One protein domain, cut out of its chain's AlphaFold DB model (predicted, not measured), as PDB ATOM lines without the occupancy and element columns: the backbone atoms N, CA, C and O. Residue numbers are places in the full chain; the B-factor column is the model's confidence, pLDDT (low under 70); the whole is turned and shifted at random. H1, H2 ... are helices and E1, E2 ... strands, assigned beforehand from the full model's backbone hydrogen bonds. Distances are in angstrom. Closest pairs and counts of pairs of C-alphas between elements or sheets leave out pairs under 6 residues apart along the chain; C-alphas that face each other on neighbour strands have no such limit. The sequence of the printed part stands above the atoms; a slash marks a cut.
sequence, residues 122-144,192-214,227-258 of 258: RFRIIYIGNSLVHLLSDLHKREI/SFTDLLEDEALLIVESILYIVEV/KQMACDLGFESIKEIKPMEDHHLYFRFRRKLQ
ATOM      1  N   ARG A 122       0.548 -17.467  33.966       75.00
ATOM      2  CA  ARG A 122       0.041 -16.199  33.423       75.00
ATOM      3  C   ARG A 122      -1.094 -16.475  32.431       75.00
ATOM      4  O   ARG A 122      -1.218 -17.582  31.908       75.00
ATOM      5  N   PHE A 123      -1.985 -15.511  32.233       77.25
ATOM      6  CA  PHE A 123      -3.084 -15.628  31.289       77.25
ATOM      7  C   PHE A 123      -2.600 -15.348  29.882       77.25
ATOM      8  O   PHE A 123      -2.055 -14.288  29.586       77.25
ATOM      9  N   ARG A 124      -2.893 -16.303  29.017       80.25
ATOM     10  CA  ARG A 124      -2.613 -16.230  27.593       80.25
ATOM     11  C   ARG A 124      -3.857 -15.913  26.769       80.25
ATOM     12  O   ARG A 124      -3.783 -15.243  25.748       80.25
ATOM     13  N   ILE A 125      -5.011 -16.388  27.234       82.69
ATOM     14  CA  ILE A 125      -6.323 -16.131  26.643       82.69
ATOM     15  C   ILE A 125      -7.283 -15.782  27.771       82.69
ATOM     16  O   ILE A 125      -7.369 -16.502  28.768       82.69
ATOM     17  N   ILE A 126      -8.023 -14.699  27.585       84.25
ATOM     18  CA  ILE A 126      -9.119 -14.272  28.441       84.25
ATOM     19  C   ILE A 126     -10.362 -14.223  27.565       84.25
ATOM     20  O   ILE A 126     -10.409 -13.491  26.582       84.25
ATOM     21  N   TYR A 127     -11.363 -15.019  27.921       84.88
ATOM     22  CA  TYR A 127     -12.658 -15.031  27.258       84.88
ATOM     23  C   TYR A 127     -13.716 -14.446  28.185       84.88
ATOM     24  O   TYR A 127     -13.818 -14.871  29.341       84.88
ATOM     25  N   ILE A 128     -14.493 -13.485  27.691       81.25
ATOM     26  CA  ILE A 128     -15.518 -12.795  28.473       81.25
ATOM     27  C   ILE A 128     -16.819 -12.759  27.685       81.25
ATOM     28  O   ILE A 128     -16.889 -12.204  26.589       81.25
ATOM     29  N   GLY A 129     -17.862 -13.325  28.288       80.62
ATOM     30  CA  GLY A 129     -19.211 -13.201  27.762       80.62
ATOM     31  C   GLY A 129     -19.738 -11.774  27.889       80.62
ATOM     32  O   GLY A 129     -19.353 -11.037  28.802       80.62
ATOM     33  N   ASN A 130     -20.641 -11.378  26.999       76.56
ATOM     34  CA  ASN A 130     -21.080  -9.983  26.872       76.56
ATOM     35  C   ASN A 130     -21.651  -9.406  28.189       76.56
ATOM     36  O   ASN A 130     -21.409  -8.246  28.529       76.56
ATOM     37  N   SER A 131     -22.327 -10.247  28.974       72.06
ATOM     38  CA  SER A 131     -22.919  -9.943  30.281       72.06
ATOM     39  C   SER A 131     -21.889  -9.615  31.366       72.06
ATOM     40  O   SER A 131     -22.228  -8.983  32.365       72.06
ATOM     41  N   LEU A 132     -20.625  -9.998  31.170       69.19
ATOM     42  CA  LEU A 132     -19.542  -9.875  32.148       69.19
ATOM     43  C   LEU A 132     -18.541  -8.762  31.814       69.19
ATOM     44  O   LEU A 132     -17.627  -8.505  32.593       69.19
ATOM     45  N   VAL A 133     -18.726  -8.056  30.698       70.44
ATOM     46  CA  VAL A 133     -17.826  -6.986  30.232       70.44
ATOM     47  C   VAL A 133     -17.605  -5.885  31.268       70.44
ATOM     48  O   VAL A 133     -16.490  -5.391  31.414       70.44
ATOM     49  N   HIS A 134     -18.642  -5.530  32.028       68.44
ATOM     50  CA  HIS A 134     -18.579  -4.489  33.056       68.44
ATOM     51  C   HIS A 134     -17.511  -4.759  34.135       68.44
ATOM     52  O   HIS A 134     -16.986  -3.817  34.729       68.44
ATOM     53  N   LEU A 135     -17.148  -6.026  34.359       63.44
ATOM     54  CA  LEU A 135     -16.138  -6.417  35.340       63.44
ATOM     55  C   LEU A 135     -14.733  -5.918  34.981       63.44
ATOM     56  O   LEU A 135     -13.929  -5.660  35.877       63.44
ATOM     57  N   LEU A 136     -14.440  -5.759  33.688       65.62
ATOM     58  CA  LEU A 136     -13.164  -5.215  33.226       65.62
ATOM     59  C   LEU A 136     -13.064  -3.702  33.453       65.62
ATOM     60  O   LEU A 136     -12.004  -3.196  33.812       65.62
ATOM     61  N   SER A 137     -14.170  -2.968  33.315       68.38
ATOM     62  CA  SER A 137     -14.182  -1.520  33.550       68.38
ATOM     63  C   SER A 137     -13.883  -1.163  35.012       68.38
ATOM     64  O   SER A 137     -13.291  -0.122  35.297       68.38
ATOM     65  N   ASP A 138     -14.275  -2.018  35.956       65.19
ATOM     66  CA  ASP A 138     -14.008  -1.800  37.379       65.19
ATOM     67  C   ASP A 138     -12.562  -2.126  37.784       65.19
ATOM     68  O   ASP A 138     -12.062  -1.540  38.750       65.19
ATOM     69  N   LEU A 139     -11.868  -2.990  37.031       63.34
ATOM     70  CA  LEU A 139     -10.427  -3.222  37.197       63.34
ATOM     71  C   LEU A 139      -9.632  -1.942  36.937       63.34
ATOM     72  O   LEU A 139      -8.872  -1.507  37.803       63.34
ATOM     73  N   HIS A 140      -9.885  -1.289  35.802       62.81
ATOM     74  CA  HIS A 140      -9.196  -0.056  35.426       62.81
ATOM     75  C   HIS A 140      -9.371   1.060  36.477       62.81
ATOM     76  O   HIS A 140      -8.407   1.695  36.912       62.81
ATOM     77  N   LYS A 141     -10.594   1.246  36.999       64.19
ATOM     78  CA  LYS A 141     -10.867   2.236  38.062       64.19
ATOM     79  C   LYS A 141     -10.074   1.975  39.347       64.19
ATOM     80  O   LYS A 141      -9.783   2.923  40.081       64.19
ATOM     81  N   ARG A 142      -9.778   0.712  39.678       59.25
ATOM     82  CA  ARG A 142      -8.978   0.357  40.863       59.25
ATOM     83  C   ARG A 142      -7.491   0.608  40.635       59.25
ATOM     84  O   ARG A 142      -6.837   1.048  41.577       59.25
ATOM     85  N   GLU A 143      -6.977   0.372  39.430       58.03
ATOM     86  CA  GLU A 143      -5.576   0.661  39.095       58.03
ATOM     87  C   GLU A 143      -5.282   2.166  39.188       58.03
ATOM     88  O   GLU A 143      -4.393   2.556  39.942       58.03
ATOM     89  N   ILE A 144      -6.135   3.026  38.617       58.09
ATOM     90  CA  ILE A 144      -5.988   4.493  38.734       58.09
ATOM     91  C   ILE A 144      -5.993   4.972  40.196       58.09
ATOM     92  O   ILE A 144      -5.255   5.881  40.581       58.09
ATOM     93  N   SER A 192      -0.126  -5.895  39.496       72.44
ATOM     94  CA  SER A 192      -1.115  -5.303  38.580       72.44
ATOM     95  C   SER A 192      -1.839  -6.377  37.761       72.44
ATOM     96  O   SER A 192      -1.398  -7.529  37.701       72.44
ATOM     97  N   PHE A 193      -2.953  -6.031  37.107       75.31
ATOM     98  CA  PHE A 193      -3.626  -6.974  36.207       75.31
ATOM     99  C   PHE A 193      -2.702  -7.420  35.065       75.31
ATOM    100  O   PHE A 193      -2.652  -8.605  34.736       75.31
ATOM    101  N   THR A 194      -1.905  -6.496  34.523       79.81
ATOM    102  CA  THR A 194      -0.962  -6.785  33.431       79.81
ATOM    103  C   THR A 194       0.163  -7.740  33.838       79.81
ATOM    104  O   THR A 194       0.679  -8.474  32.994       79.81
ATOM    105  N   ASP A 195       0.517  -7.818  35.123       77.50
ATOM    106  CA  ASP A 195       1.504  -8.786  35.632       77.50
ATOM    107  C   ASP A 195       0.980 -10.225  35.596       77.50
ATOM    108  O   ASP A 195       1.759 -11.178  35.534       77.50
ATOM    109  N   LEU A 196      -0.347 -10.388  35.585       75.94
ATOM    110  CA  LEU A 196      -1.000 -11.685  35.443       75.94
ATOM    111  C   LEU A 196      -1.045 -12.159  33.986       75.94
ATOM    112  O   LEU A 196      -1.412 -13.308  33.762       75.94
ATOM    113  N   LEU A 197      -0.706 -11.318  33.003       80.75
ATOM    114  CA  LEU A 197      -0.761 -11.646  31.574       80.75
ATOM    115  C   LEU A 197       0.577 -12.189  31.063       80.75
ATOM    116  O   LEU A 197       1.648 -11.749  31.486       80.75
ATOM    117  N   GLU A 198       0.532 -13.129  30.121       82.19
ATOM    118  CA  GLU A 198       1.721 -13.490  29.344       82.19
ATOM    119  C   GLU A 198       2.232 -12.288  28.534       82.19
ATOM    120  O   GLU A 198       1.588 -11.240  28.458       82.19
ATOM    121  N   ASP A 199       3.432 -12.407  27.963       86.25
ATOM    122  CA  ASP A 199       4.033 -11.309  27.192       86.25
ATOM    123  C   ASP A 199       3.226 -10.998  25.930       86.25
ATOM    124  O   ASP A 199       3.175  -9.847  25.501       86.25
ATOM    125  N   GLU A 200       2.509 -12.000  25.422       86.94
ATOM    126  CA  GLU A 200       1.410 -11.833  24.485       86.94
ATOM    127  C   GLU A 200       0.160 -12.533  25.025       86.94
ATOM    128  O   GLU A 200       0.190 -13.726  25.341       86.94
ATOM    129  N   ALA A 201      -0.945 -11.796  25.126       85.62
ATOM    130  CA  ALA A 201      -2.219 -12.333  25.595       85.62
ATOM    131  C   ALA A 201      -3.387 -11.858  24.725       85.62
ATOM    132  O   ALA A 201      -3.396 -10.731  24.228       85.62
ATOM    133  N   LEU A 202      -4.390 -12.719  24.560       87.00
ATOM    134  CA  LEU A 202      -5.590 -12.460  23.768       87.00
ATOM    135  C   LEU A 202      -6.794 -12.239  24.684       87.00
ATOM    136  O   LEU A 202      -7.125 -13.105  25.492       87.00
ATOM    137  N   LEU A 203      -7.478 -11.112  24.526       88.94
ATOM    138  CA  LEU A 203      -8.788 -10.854  25.112       88.94
ATOM    139  C   LEU A 203      -9.854 -11.018  24.026       88.94
ATOM    140  O   LEU A 203      -9.809 -10.353  22.991       88.94
ATOM    141  N   ILE A 204     -10.818 -11.898  24.279       89.44
ATOM    142  CA  ILE A 204     -11.960 -12.149  23.402       89.44
ATOM    143  C   ILE A 204     -13.232 -11.796  24.163       89.44
ATOM    144  O   ILE A 204     -13.503 -12.360  25.227       89.44
ATOM    145  N   VAL A 205     -14.010 -10.871  23.611       87.56
ATOM    146  CA  VAL A 205     -15.271 -10.408  24.191       87.56
ATOM    147  C   VAL A 205     -16.415 -10.776  23.255       87.56
ATOM    148  O   VAL A 205     -16.372 -10.439  22.072       87.56
ATOM    149  N   GLU A 206     -17.436 -11.465  23.761       85.75
ATOM    150  CA  GLU A 206     -18.664 -11.698  22.990       85.75
ATOM    151  C   GLU A 206     -19.348 -10.369  22.655       85.75
ATOM    152  O   GLU A 206     -19.495  -9.492  23.506       85.75
ATOM    153  N   SER A 207     -19.813 -10.239  21.417       81.88
ATOM    154  CA  SER A 207     -20.661  -9.123  21.010       81.88
ATOM    155  C   SER A 207     -22.116  -9.342  21.449       81.88
ATOM    156  O   SER A 207     -22.540 -10.447  21.791       81.88
ATOM    157  N   ILE A 208     -22.918  -8.279  21.420       78.00
ATOM    158  CA  ILE A 208     -24.357  -8.331  21.731       78.00
ATOM    159  C   ILE A 208     -25.235  -8.594  20.498       78.00
ATOM    160  O   ILE A 208     -26.454  -8.509  20.596       78.00
ATOM    161  N   LEU A 209     -24.636  -8.932  19.349       73.00
ATOM    162  CA  LEU A 209     -25.346  -9.147  18.079       73.00
ATOM    163  C   LEU A 209     -26.476 -10.185  18.141       73.00
ATOM    164  O   LEU A 209     -27.411 -10.110  17.353       73.00
ATOM    165  N   TYR A 210     -26.411 -11.136  19.070       65.38
ATOM    166  CA  TYR A 210     -27.429 -12.179  19.235       65.38
ATOM    167  C   TYR A 210     -28.625 -11.756  20.093       65.38
ATOM    168  O   TYR A 210     -29.563 -12.535  20.264       65.38
ATOM    169  N   ILE A 211     -28.594 -10.550  20.661       69.94
ATOM    170  CA  ILE A 211     -29.689 -10.029  21.473       69.94
ATOM    171  C   ILE A 211     -30.725  -9.409  20.533       69.94
ATOM    172  O   ILE A 211     -30.444  -8.459  19.802       69.94
ATOM    173  N   VAL A 212     -31.935  -9.964  20.562       62.38
ATOM    174  CA  VAL A 212     -33.068  -9.477  19.769       62.38
ATOM    175  C   VAL A 212     -33.396  -8.034  20.181       62.38
ATOM    176  O   VAL A 212     -33.316  -7.682  21.355       62.38
ATOM    177  N   GLU A 213     -33.778  -7.201  19.210       70.44
ATOM    178  CA  GLU A 213     -34.278  -5.826  19.408       70.44
ATOM    179  C   GLU A 213     -33.263  -4.766  19.887       70.44
ATOM    180  O   GLU A 213     -33.661  -3.661  20.268       70.44
ATOM    181  N   VAL A 214     -31.952  -5.021  19.816       77.19
ATOM    182  CA  VAL A 214     -30.961  -3.966  20.098       77.19
ATOM    183  C   VAL A 214     -30.814  -3.023  18.902       77.19
ATOM    184  O   VAL A 214     -30.607  -3.445  17.763       77.19
ATOM    185  N   LYS A 227     -14.038  -1.419  23.347       90.81
ATOM    186  CA  LYS A 227     -12.751  -1.033  22.773       90.81
ATOM    187  C   LYS A 227     -11.990  -0.092  23.697       90.81
ATOM    188  O   LYS A 227     -10.830  -0.364  23.987       90.81
ATOM    189  N   GLN A 228     -12.642   0.959  24.194       86.38
ATOM    190  CA  GLN A 228     -12.021   1.896  25.125       86.38
ATOM    191  C   GLN A 228     -11.569   1.183  26.403       86.38
ATOM    192  O   GLN A 228     -10.422   1.325  26.804       86.38
ATOM    193  N   MET A 229     -12.427   0.342  26.985       86.88
ATOM    194  CA  MET A 229     -12.085  -0.436  28.177       86.88
ATOM    195  C   MET A 229     -10.905  -1.395  27.942       86.88
ATOM    196  O   MET A 229     -10.045  -1.532  28.810       86.88
ATOM    197  N   ALA A 230     -10.827  -2.044  26.779       87.75
ATOM    198  CA  ALA A 230      -9.692  -2.894  26.436       87.75
ATOM    199  C   ALA A 230      -8.400  -2.064  26.310       87.75
ATOM    200  O   ALA A 230      -7.366  -2.457  26.854       87.75
ATOM    201  N   CYS A 231      -8.474  -0.891  25.671       89.00
ATOM    202  CA  CYS A 231      -7.359   0.055  25.576       89.00
ATOM    203  C   CYS A 231      -6.881   0.545  26.945       89.00
ATOM    204  O   CYS A 231      -5.676   0.574  27.198       89.00
ATOM    205  N   ASP A 232      -7.809   0.847  27.846       84.38
ATOM    206  CA  ASP A 232      -7.534   1.276  29.218       84.38
ATOM    207  C   ASP A 232      -6.796   0.199  30.045       84.38
ATOM    208  O   ASP A 232      -6.084   0.518  30.997       84.38
ATOM    209  N   LEU A 233      -6.935  -1.078  29.667       82.69
ATOM    210  CA  LEU A 233      -6.228  -2.226  30.251       82.69
ATOM    211  C   LEU A 233      -4.929  -2.591  29.509       82.69
ATOM    212  O   LEU A 233      -4.296  -3.601  29.824       82.69
ATOM    213  N   GLY A 234      -4.530  -1.798  28.511       88.31
ATOM    214  CA  GLY A 234      -3.311  -2.010  27.729       88.31
ATOM    215  C   GLY A 234      -3.456  -2.983  26.556       88.31
ATOM    216  O   GLY A 234      -2.442  -3.437  26.024       88.31
ATOM    217  N   PHE A 235      -4.680  -3.319  26.145       91.19
ATOM    218  CA  PHE A 235      -4.928  -4.122  24.950       91.19
ATOM    219  C   PHE A 235      -5.185  -3.238  23.727       91.19
ATOM    220  O   PHE A 235      -5.806  -2.180  23.800       91.19
ATOM    221  N   GLU A 236      -4.783  -3.722  22.563       93.31
ATOM    222  CA  GLU A 236      -5.020  -3.075  21.277       93.31
ATOM    223  C   GLU A 236      -5.961  -3.931  20.431       93.31
ATOM    224  O   GLU A 236      -5.918  -5.161  20.474       93.31
ATOM    225  N   SER A 237      -6.840  -3.297  19.655       92.56
ATOM    226  CA  SER A 237      -7.735  -4.038  18.766       92.56
ATOM    227  C   SER A 237      -6.943  -4.690  17.634       92.56
ATOM    228  O   SER A 237      -6.093  -4.050  17.019       92.56
ATOM    229  N   ILE A 238      -7.216  -5.968  17.365       91.75
ATOM    230  CA  ILE A 238      -6.467  -6.732  16.358       91.75
ATOM    231  C   ILE A 238      -6.890  -6.370  14.931       91.75
ATOM    232  O   ILE A 238      -6.084  -6.412  14.005       91.75
ATOM    233  N   LYS A 239      -8.162  -6.024  14.750       90.19
ATOM    234  CA  LYS A 239      -8.754  -5.677  13.460       90.19
ATOM    235  C   LYS A 239      -9.722  -4.520  13.636       90.19
ATOM    236  O   LYS A 239     -10.150  -4.230  14.750       90.19
ATOM    237  N   GLU A 240     -10.099  -3.887  12.533       93.19
ATOM    238  CA  GLU A 240     -11.201  -2.933  12.561       93.19
ATOM    239  C   GLU A 240     -12.470  -3.626  13.071       93.19
ATOM    240  O   GLU A 240     -12.869  -4.673  12.555       93.19
ATOM    241  N   ILE A 241     -13.070  -3.047  14.112       92.94
ATOM    242  CA  ILE A 241     -14.314  -3.549  14.683       92.94
ATOM    243  C   ILE A 241     -15.450  -3.126  13.767       92.94
ATOM    244  O   ILE A 241     -15.647  -1.937  13.516       92.94
ATOM    245  N   LYS A 242     -16.233  -4.107  13.330       91.38
ATOM    246  CA  LYS A 242     -17.466  -3.918  12.578       91.38
ATOM    247  C   LYS A 242     -18.648  -4.277  13.475       91.38
ATOM    248  O   LYS A 242     -19.043  -5.442  13.515       91.38
ATOM    249  N   PRO A 243     -19.258  -3.306  14.180       87.62
ATOM    250  CA  PRO A 243     -20.230  -3.589  15.238       87.62
ATOM    251  C   PRO A 243     -21.425  -4.435  14.793       87.62
ATOM    252  O   PRO A 243     -21.967  -5.182  15.595       87.62
ATOM    253  N   MET A 244     -21.821  -4.325  13.522       88.00
ATOM    254  CA  MET A 244     -22.981  -5.022  12.955       88.00
ATOM    255  C   MET A 244     -22.657  -6.413  12.384       88.00
ATOM    256  O   MET A 244     -23.574  -7.144  12.031       88.00
ATOM    257  N   GLU A 245     -21.376  -6.771  12.272       88.12
ATOM    258  CA  GLU A 245     -20.911  -8.028  11.663       88.12
ATOM    259  C   GLU A 245     -20.165  -8.901  12.685       88.12
ATOM    260  O   GLU A 245     -20.297 -10.125  12.689       88.12
ATOM    261  N   ASP A 246     -19.395  -8.281  13.578       87.00
ATOM    262  CA  ASP A 246     -18.505  -8.981  14.494       87.00
ATOM    263  C   ASP A 246     -19.252  -9.623  15.664       87.00
ATOM    264  O   ASP A 246     -19.725  -8.963  16.590       87.00
ATOM    265  N   HIS A 247     -19.290 -10.953  15.656       85.00
ATOM    266  CA  HIS A 247     -19.835 -11.776  16.740       85.00
ATOM    267  C   HIS A 247     -18.958 -11.777  17.997       85.00
ATOM    268  O   HIS A 247     -19.452 -11.947  19.110       85.00
ATOM    269  N   HIS A 248     -17.657 -11.561  17.812       88.75
ATOM    270  CA  HIS A 248     -16.667 -11.454  18.873       88.75
ATOM    271  C   HIS A 248     -15.717 -10.302  18.566       88.75
ATOM    272  O   HIS A 248     -15.356 -10.060  17.411       88.75
ATOM    273  N   LEU A 249     -15.288  -9.622  19.620       90.75
ATOM    274  CA  LEU A 249     -14.306  -8.554  19.583       90.75
ATOM    275  C   LEU A 249     -12.973  -9.110  20.081       90.75
ATOM    276  O   LEU A 249     -12.914  -9.741  21.137       90.75
ATOM    277  N   TYR A 250     -11.914  -8.881  19.310       91.88
ATOM    278  CA  TYR A 250     -10.592  -9.448  19.559       91.88
ATOM    279  C   TYR A 250      -9.595  -8.334  19.871       91.88
ATOM    280  O   TYR A 250      -9.406  -7.408  19.072       91.88
ATOM    281  N   PHE A 251      -8.929  -8.452  21.016       93.25
ATOM    282  CA  PHE A 251      -7.921  -7.506  21.470       93.25
ATOM    283  C   PHE A 251      -6.655  -8.235  21.903       93.25
ATOM    284  O   PHE A 251      -6.719  -9.290  22.533       93.25
ATOM    285  N   ARG A 252      -5.497  -7.665  21.593       92.38
ATOM    286  CA  ARG A 252      -4.189  -8.237  21.894       92.38
ATOM    287  C   ARG A 252      -3.441  -7.354  22.875       92.38
ATOM    288  O   ARG A 252      -3.317  -6.152  22.668       92.38
ATOM    289  N   PHE A 253      -2.900  -7.975  23.907       91.12
ATOM    290  CA  PHE A 253      -1.919  -7.378  24.797       91.12
ATOM    291  C   PHE A 253      -0.520  -7.789  24.347       91.12
ATOM    292  O   PHE A 253      -0.289  -8.959  24.035       91.12
ATOM    293  N   ARG A 254       0.408  -6.828  24.336       89.56
ATOM    294  CA  ARG A 254       1.842  -7.060  24.137       89.56
ATOM    295  C   ARG A 254       2.621  -6.331  25.219       89.56
ATOM    296  O   ARG A 254       2.541  -5.105  25.327       89.56
ATOM    297  N   ARG A 255       3.406  -7.068  26.003       86.38
ATOM    298  CA  ARG A 255       4.279  -6.475  27.016       86.38
ATOM    299  C   ARG A 255       5.389  -5.695  26.321       86.38
ATOM    300  O   ARG A 255       6.184  -6.255  25.570       86.38
ATOM    301  N   LYS A 256       5.468  -4.392  26.591       79.44
ATOM    302  CA  LYS A 256       6.600  -3.572  26.152       79.44
ATOM    303  C   LYS A 256       7.816  -3.966  26.990       79.44
ATOM    304  O   LYS A 256       7.823  -3.731  28.195       79.44
ATOM    305  N   LEU A 257       8.811  -4.597  26.367       67.25
ATOM    306  CA  LEU A 257      10.126  -4.782  26.978       67.25
ATOM    307  C   LEU A 257      10.764  -3.389  27.103       67.25
ATOM    308  O   LEU A 257      10.948  -2.714  26.090       67.25
ATOM    309  N   GLN A 258      10.993  -2.940  28.339       47.22
ATOM    310  CA  GLN A 258      11.766  -1.732  28.645       47.22
ATOM    311  C   GLN A 258      13.262  -2.025  28.605       47.22
ATOM    312  O   GLN A 258      13.650  -3.139  29.024       47.22
TER     313      GLN A 258
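This is residues 122 to 144, 192 to 214 and 227 to 258 of the 258 residues of an uncharacterized protein of Schistosoma haematobium (UniProt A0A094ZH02). A twisted sheet of four strands has a short helix, H2, packed on one face near its E3 edge, and the longer helix H1 packs on H2. Unnamed stretches after E2 and after E4 lie at the two ends of the long axis. The printed part has 78 residues, with two named helices and four named strands in the order E1 H1 E2 H2 E3 E4; the class is mixed, helices and strands. The mixed sheet runs E1 E2 E4 E3. The whole is compact, radius of gyration of the C-alphas 13.1 A, yet elongated, spanning 46 by 25 by 19 A.

Begin at edge strand E1, residues 123 to 128, parallel to E2, residues 197 to 206; N 126 and O 202 are 2.8 A apart. E2 bends by 110 degrees at residue 200. Next comes E4, residues 248 to 254, antiparallel to E2, with N 203 and O 251 at 2.8 A. E3, residues 235 to 237, forms a hairpin with E4; N 236 and O 252 are 2.8 A apart. H2, residues 227 to 232, is on the sheet at a height of 8.3 A, over E3 and only just not over E4, on which 2 of its C-alphas fall. H1, residues 134 to 144, is not on the sheet but touches H2, closest at the C-alphas of Ser 137 and Met 229, 5.9 A, at a shallow tilt of 28 degrees, the same way. Every O i to N i+4 pair is within hydrogen-bond range in H2, 6 of 7 in H1.

Find C-alpha 123 at (-3.084, -15.628, 31.289), where E1 begins its 13.1 A. H1 measures 16.5 A, E2 19.9 A. E4 covers 19.7 A, ending at C-alpha 254, (1.842, -7.060, 24.137).

The farthest C-alphas, Glu 213 and Gln 258, are 47.1 A apart. Two cuts leave gaps of 10.9 A, C-alpha 144 to 192, and 18.6 A, C-alpha 214 to 227. Of the links printed whole, none is long. pLDDT is under 70 at residues 132, 134 to 144, 210 to 212 and 257 to 258.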